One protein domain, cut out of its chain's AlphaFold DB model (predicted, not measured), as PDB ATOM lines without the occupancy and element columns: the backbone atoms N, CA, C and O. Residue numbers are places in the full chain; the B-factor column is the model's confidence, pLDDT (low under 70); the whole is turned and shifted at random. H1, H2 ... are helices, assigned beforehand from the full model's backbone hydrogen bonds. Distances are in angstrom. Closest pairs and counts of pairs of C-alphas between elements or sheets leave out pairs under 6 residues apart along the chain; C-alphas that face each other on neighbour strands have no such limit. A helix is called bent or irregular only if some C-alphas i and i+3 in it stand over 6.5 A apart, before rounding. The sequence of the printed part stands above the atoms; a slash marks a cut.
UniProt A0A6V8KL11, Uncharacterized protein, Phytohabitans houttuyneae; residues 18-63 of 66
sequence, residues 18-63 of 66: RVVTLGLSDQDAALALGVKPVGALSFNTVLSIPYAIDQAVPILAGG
ATOM      1  N   ARG A  18       0.208  30.141 -20.852       78.50
ATOM      2  CA  ARG A  18      -0.478  30.000 -19.562       78.50
ATOM      3  C   ARG A  18      -1.122  31.331 -19.195       78.50
ATOM      4  O   ARG A  18      -0.425  32.339 -19.122       78.50
ATOM      5  N   VAL A  19      -2.433  31.322 -18.967       80.62
ATOM      6  CA  VAL A  19      -3.220  32.513 -18.615       80.62
ATOM      7  C   VAL A  19      -3.952  32.267 -17.301       80.62
ATOM      8  O   VAL A  19      -4.511  31.190 -17.095       80.62
ATOM      9  N   VAL A  20      -3.915  33.252 -16.404       80.88
ATOM     10  CA  VAL A  20      -4.570  33.223 -15.089       80.88
ATOM     11  C   VAL A  20      -5.544  34.390 -15.013       80.88
ATOM     12  O   VAL A  20      -5.192  35.508 -15.382       80.88
ATOM     13  N   THR A  21      -6.759  34.130 -14.538       81.38
ATOM     14  CA  THR A  21      -7.834  35.126 -14.445       81.38
ATOM     15  C   THR A  21      -8.029  35.541 -12.993       81.38
ATOM     16  O   THR A  21      -8.356  34.712 -12.140       81.38
ATOM     17  N   LEU A  22      -7.799  36.823 -12.712       80.50
ATOM     18  CA  LEU A  22      -7.841  37.378 -11.356       80.50
ATOM     19  C   LEU A  22      -9.172  38.091 -11.071       80.50
ATOM     20  O   LEU A  22      -9.609  38.153  -9.922       80.50
ATOM     21  N   GLY A  23      -9.836  38.612 -12.104       75.94
ATOM     22  CA  GLY A  23     -11.183  39.153 -12.012       75.94
ATOM     23  C   GLY A  23     -12.251  38.062 -12.022       75.94
ATOM     24  O   GLY A  23     -12.089  37.002 -12.627       75.94
ATOM     25  N   LEU A  24     -13.382  38.359 -11.377       70.69
ATOM     26  CA  LEU A  24     -14.524  37.444 -11.300       70.69
ATOM     27  C   LEU A  24     -15.089  37.105 -12.695       70.69
ATOM     28  O   LEU A  24     -15.539  35.991 -12.915       70.69
ATOM     29  N   SER A  25     -15.027  38.057 -13.634       75.75
ATOM     30  CA  SER A  25     -15.538  37.943 -15.011       75.75
ATOM     31  C   SER A  25     -14.461  37.656 -16.064       75.75
ATOM     32  O   SER A  25     -14.777  37.431 -17.229       75.75
ATOM     33  N   ASP A  26     -13.180  37.671 -15.692       79.25
ATOM     34  CA  ASP A  26     -12.073  37.527 -16.652       79.25
ATOM     35  C   ASP A  26     -12.025  36.118 -17.268       79.25
ATOM     36  O   ASP A  26     -11.465  35.912 -18.344       79.25
ATOM     37  N   GLN A  27     -12.640  35.154 -16.583       71.94
ATOM     38  CA  GLN A  27     -12.799  33.763 -17.006       71.94
ATOM     39  C   GLN A  27     -13.588  33.660 -18.312       71.94
ATOM     40  O   GLN A  27     -13.158  32.962 -19.231       71.94
ATOM     41  N   ASP A  28     -14.683  34.413 -18.424       75.31
ATOM     42  CA  ASP A  28     -15.527  34.425 -19.618       75.31
ATOM     43  C   ASP A  28     -14.802  35.072 -20.800       75.31
ATOM     44  O   ASP A  28     -14.865  34.574 -21.922       75.31
ATOM     45  N   ALA A  29     -14.042  36.142 -20.548       77.50
ATOM     46  CA  ALA A  29     -13.240  36.801 -21.576       77.50
ATOM     47  C   ALA A  29     -12.103  35.900 -22.087       77.50
ATOM     48  O   ALA A  29     -11.874  35.815 -23.295       77.50
ATOM     49  N   ALA A  30     -11.409  35.191 -21.191       74.69
ATOM     50  CA  ALA A  30     -10.375  34.230 -21.573       74.69
ATOM     51  C   ALA A  30     -10.960  33.071 -22.396       74.69
ATOM     52  O   ALA A  30     -10.410  32.717 -23.442       74.69
ATOM     53  N   LEU A  31     -12.110  32.538 -21.974       76.31
ATOM     54  CA  LEU A  31     -12.799  31.464 -22.684       76.31
ATOM     55  C   LEU A  31     -13.294  31.916 -24.066       76.31
ATOM     56  O   LEU A  31     -13.142  31.175 -25.038       76.31
ATOM     57  N   ALA A  32     -13.813  33.141 -24.179       77.00
ATOM     58  CA  ALA A  32     -14.237  33.733 -25.448       77.00
ATOM     59  C   ALA A  32     -13.074  33.901 -26.444       77.00
ATOM     60  O   ALA A  32     -13.275  33.812 -27.654       77.00
ATOM     61  N   LEU A  33     -11.851  34.088 -25.945       78.25
ATOM     62  CA  LEU A  33     -10.628  34.132 -26.751       78.25
ATOM     63  C   LEU A  33     -10.068  32.735 -27.084       78.25
ATOM     64  O   LEU A  33      -8.992  32.628 -27.669       78.25
ATOM     65  N   GLY A  34     -10.775  31.660 -26.713       77.62
ATOM     66  CA  GLY A  34     -10.337  30.278 -26.916       77.62
ATOM     67  C   GLY A  34      -9.179  29.864 -26.003       77.62
ATOM     68  O   GLY A  34      -8.556  28.824 -26.220       77.62
ATOM     69  N   VAL A  35      -8.872  30.666 -24.981       77.81
ATOM     70  CA  VAL A  35      -7.784  30.412 -24.042       77.81
ATOM     71  C   VAL A  35      -8.342  29.690 -22.825       77.81
ATOM     72  O   VAL A  35      -9.191  30.214 -22.113       77.81
ATOM     73  N   LYS A  36      -7.833  28.486 -22.546       79.62
ATOM     74  CA  LYS A  36      -8.152  27.759 -21.313       79.62
ATOM     75  C   LYS A  36      -7.288  28.299 -20.163       79.62
ATOM     76  O   LYS A  36      -6.077  28.056 -20.178       79.62
ATOM     77  N   PRO A  37      -7.856  29.012 -19.173       73.75
ATOM     78  CA  PRO A  37      -7.071  29.517 -18.058       73.75
ATOM     79  C   PRO A  37      -6.567  28.361 -17.188       73.75
ATOM     80  O   PRO A  37      -7.268  27.374 -16.961       73.75
ATOM     81  N   VAL A  38      -5.334  28.483 -16.697       79.06
ATOM     82  CA  VAL A  38      -4.710  27.496 -15.796       79.06
ATOM     83  C   VAL A  38      -5.039  27.758 -14.324       79.06
ATOM     84  O   VAL A  38      -4.746  26.925 -13.472       79.06
ATOM     85  N   GLY A  39      -5.656  28.900 -14.023       72.38
ATOM     86  CA  GLY A  39      -6.115  29.266 -12.689       72.38
ATOM     87  C   GLY A  39      -7.113  30.418 -12.749       72.38
ATOM     88  O   GLY A  39      -6.976  31.314 -13.584       72.38
ATOM     89  N   ALA A  40      -8.108  30.377 -11.865       72.12
ATOM     90  CA  ALA A  40      -9.169  31.368 -11.777       72.12
ATOM     91  C   ALA A  40      -9.522  31.674 -10.318       72.12
ATOM     92  O   ALA A  40      -9.648  30.757  -9.504       72.12
ATOM     93  N   LEU A  41      -9.702  32.954  -9.984       70.88
ATOM     94  CA  LEU A  41     -10.186  33.358  -8.664       70.88
ATOM     95  C   LEU A  41     -11.718  33.304  -8.623       70.88
ATOM     96  O   LEU A  41     -12.394  33.981  -9.392       70.88
ATOM     97  N   SER A  42     -12.266  32.472  -7.732       60.09
ATOM     98  CA  SER A  42     -13.719  32.246  -7.623       60.09
ATOM     99  C   SER A  42     -14.412  33.129  -6.575       60.09
ATOM    100  O   SER A  42     -15.568  33.487  -6.764       60.09
ATOM    101  N   PHE A  43     -13.733  33.516  -5.484       60.44
ATOM    102  CA  PHE A  43     -14.347  34.282  -4.390       60.44
ATOM    103  C   PHE A  43     -13.383  35.332  -3.826       60.44
ATOM    104  O   PHE A  43     -12.564  35.056  -2.950       60.44
ATOM    105  N   ASN A  44     -13.511  36.567  -4.311       63.31
ATOM    106  CA  ASN A  44     -12.685  37.711  -3.913       63.31
ATOM    107  C   ASN A  44     -13.174  38.317  -2.585       63.31
ATOM    108  O   ASN A  44     -13.459  39.510  -2.499       63.31
ATOM    109  N   THR A  45     -13.352  37.493  -1.552       64.44
ATOM    110  CA  THR A  45     -13.760  37.995  -0.232       64.44
ATOM    111  C   THR A  45     -12.589  38.693   0.461       64.44
ATOM    112  O   THR A  45     -11.425  38.400   0.181       64.44
ATOM    113  N   VAL A  46     -12.888  39.600   1.396       67.19
ATOM    114  CA  VAL A  46     -11.888  40.404   2.131       67.19
ATOM    115  C   VAL A  46     -10.824  39.535   2.820       67.19
ATOM    116  O   VAL A  46      -9.688  39.963   2.988       67.19
ATOM    117  N   LEU A  47     -11.175  38.295   3.174       73.94
ATOM    118  CA  LEU A  47     -10.267  37.330   3.798       73.94
ATOM    119  C   LEU A  47      -9.378  36.598   2.783       73.94
ATOM    120  O   LEU A  47      -8.277  36.175   3.122       73.94
ATOM    121  N   SER A  48      -9.841  36.438   1.542       64.94
ATOM    122  CA  SER A  48      -9.167  35.634   0.517       64.94
ATOM    123  C   SER A  48      -8.256  36.459  -0.393       64.94
ATOM    124  O   SER A  48      -7.259  35.926  -0.872       64.94
ATOM    125  N   ILE A  49      -8.559  37.743  -0.621       78.00
ATOM    126  CA  ILE A  49      -7.752  38.627  -1.483       78.00
ATOM    127  C   ILE A  49      -6.291  38.743  -1.012       78.00
ATOM    128  O   ILE A  49      -5.414  38.513  -1.844       78.00
ATOM    129  N   PRO A  50      -5.985  39.064   0.265       74.31
ATOM    130  CA  PRO A  50      -4.589  39.208   0.679       74.31
ATOM    131  C   PRO A  50      -3.801  37.901   0.505       74.31
ATOM    132  O   PRO A  50      -2.722  37.912  -0.077       74.31
ATOM    133  N   TYR A  51      -4.386  36.758   0.876       75.06
ATOM    134  CA  TYR A  51      -3.756  35.449   0.679       75.06
ATOM    135  C   TYR A  51      -3.547  35.103  -0.805       75.06
ATOM    136  O   TYR A  51      -2.492  34.601  -1.191       75.06
ATOM    137  N   ALA A  52      -4.533  35.387  -1.662       72.31
ATOM    138  CA  ALA A  52      -4.423  35.136  -3.097       72.31
ATOM    139  C   ALA A  52      -3.317  35.984  -3.744       72.31
ATOM    140  O   ALA A  52      -2.606  35.485  -4.615       72.31
ATOM    141  N   ILE A  53      -3.138  37.233  -3.302       78.00
ATOM    142  CA  ILE A  53      -2.040  38.102  -3.747       78.00
ATOM    143  C   ILE A  53      -0.692  37.529  -3.294       78.00
ATOM    144  O   ILE A  53       0.199  37.380  -4.130       78.00
ATOM    145  N   ASP A  54      -0.562  37.130  -2.027       76.50
ATOM    146  CA  ASP A  54       0.679  36.550  -1.492       76.50
ATOM    147  C   ASP A  54       1.096  35.261  -2.213       76.50
ATOM    148  O   ASP A  54       2.285  35.000  -2.383       76.50
ATOM    149  N   GLN A  55       0.136  34.459  -2.677       72.44
ATOM    150  CA  GLN A  55       0.420  33.250  -3.456       72.44
ATOM    151  C   GLN A  55       0.678  33.546  -4.940       72.44
ATOM    152  O   GLN A  55       1.542  32.921  -5.555       72.44
ATOM    153  N   ALA A  56      -0.049  34.490  -5.543       73.56
ATOM    154  CA  ALA A  56       0.039  34.762  -6.977       73.56
ATOM    155  C   ALA A  56       1.242  35.640  -7.354       73.56
ATOM    156  O   ALA A  56       1.868  35.398  -8.388       73.56
ATOM    157  N   VAL A  57       1.594  36.640  -6.535       75.88
ATOM    158  CA  VAL A  57       2.686  37.585  -6.828       75.88
ATOM    159  C   VAL A  57       4.029  36.879  -7.029       75.88
ATOM    160  O   VAL A  57       4.666  37.159  -8.040       75.88
ATOM    161  N   PRO A  58       4.466  35.928  -6.183       73.00
ATOM    162  CA  PRO A  58       5.726  35.217  -6.401       73.00
ATOM    163  C   PRO A  58       5.733  34.392  -7.692       73.00
ATOM    164  O   PRO A  58       6.765  34.291  -8.347       73.00
ATOM    165  N   ILE A  59       4.588  33.831  -8.090       70.75
ATOM    166  CA  ILE A  59       4.461  33.007  -9.304       70.75
ATOM    167  C   ILE A  59       4.505  33.885 -10.563       70.75
ATOM    168  O   ILE A  59       5.086  33.498 -11.575       70.75
ATOM    169  N   LEU A  60       3.918  35.082 -10.494       69.50
ATOM    170  CA  LEU A  60       3.924  36.056 -11.586       69.50
ATOM    171  C   LEU A  60       5.255  36.817 -11.678       69.50
ATOM    172  O   LEU A  60       5.760  37.033 -12.776       69.50
ATOM    173  N   ALA A  61       5.857  37.181 -10.544       69.00
ATOM    174  CA  ALA A  61       7.137  37.887 -10.478       69.00
ATOM    175  C   ALA A  61       8.339  36.950 -10.706       69.00
ATOM    176  O   ALA A  61       9.324  37.340 -11.330       69.00
ATOM    177  N   GLY A  62       8.252  35.697 -10.250       55.94
ATOM    178  CA  GLY A  62       9.284  34.669 -10.414       55.94
ATOM    179  C   GLY A  62       9.358  34.061 -11.820       55.94
ATOM    180  O   GLY A  62      10.308  33.345 -12.126       55.94
ATOM    181  N   GLY A  63       8.402  34.370 -12.703       51.53
ATOM    182  CA  GLY A  63       8.378  33.906 -14.093       51.53
ATOM    183  C   GLY A  63       9.460  34.495 -15.013       51.53
ATOM    184  O   GLY A  63       9.559  34.054 -16.154       51.53
TER     185      GLY A  63
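Overview. This is residues 18 to 63 of the 66 residues of an uncharacterized protein of Phytohabitans houttuyneae (UniProt A0A6V8KL11). The model is a flat, open frame with a short helix, H1, on one side and a longer helix, H2, on the other, the two standing apart. Between them run stretches without a named element, where residues 20 to 21 pair briefly, in parallel, with residues 39 to 40. The printed part has 46 residues with two named helices, H1 then H2 along the chain, and no named strand; the class is all helix. It is only just compact, close to loose, with a radius of gyration of the C-alphas of 11.2 A, and its C-alphas span 30 by 26 by 10 A.

Arrangement. Near the beginning of the printed part, residues 20 to 21 form a short parallel pairing with residues 39 to 40. H1, residues 26 to 32, comes between these two stretches along the chain. A long link of 15 residues, 33 to 47, then joins it to H2, residues 48 to 63. H1 and H2 are apart, with no C-alpha of the one within 8 A of the other. Every O i to N i+4 pair in H1 is within hydrogen-bond range, and 9 of 12 are in H2.

Along the chain. H1 begins with C-alpha 26 at (-12.073, 37.527, -16.652) and ends with C-alpha 32 at (-14.237, 33.733, -25.448). H2 runs from C-alpha 48 at (-9.167, 35.634, 0.517) to C-alpha 63 at (8.378, 33.906, -14.093), 22.9 A from first to last. It has a kink of 26 degrees near residue 55. H2 is neither bent nor irregular, but only just: C-alphas 55 and 58 are 6.4 A apart.

Size, cuts and confidence. The two C-alphas farthest apart, those of Gly 34 and Leu 47, are 31.5 A apart. The printed part has no cut. Its mean pLDDT is 73.0, and residues 42 to 46, residue 48 and residues 60 to 63 are under 70.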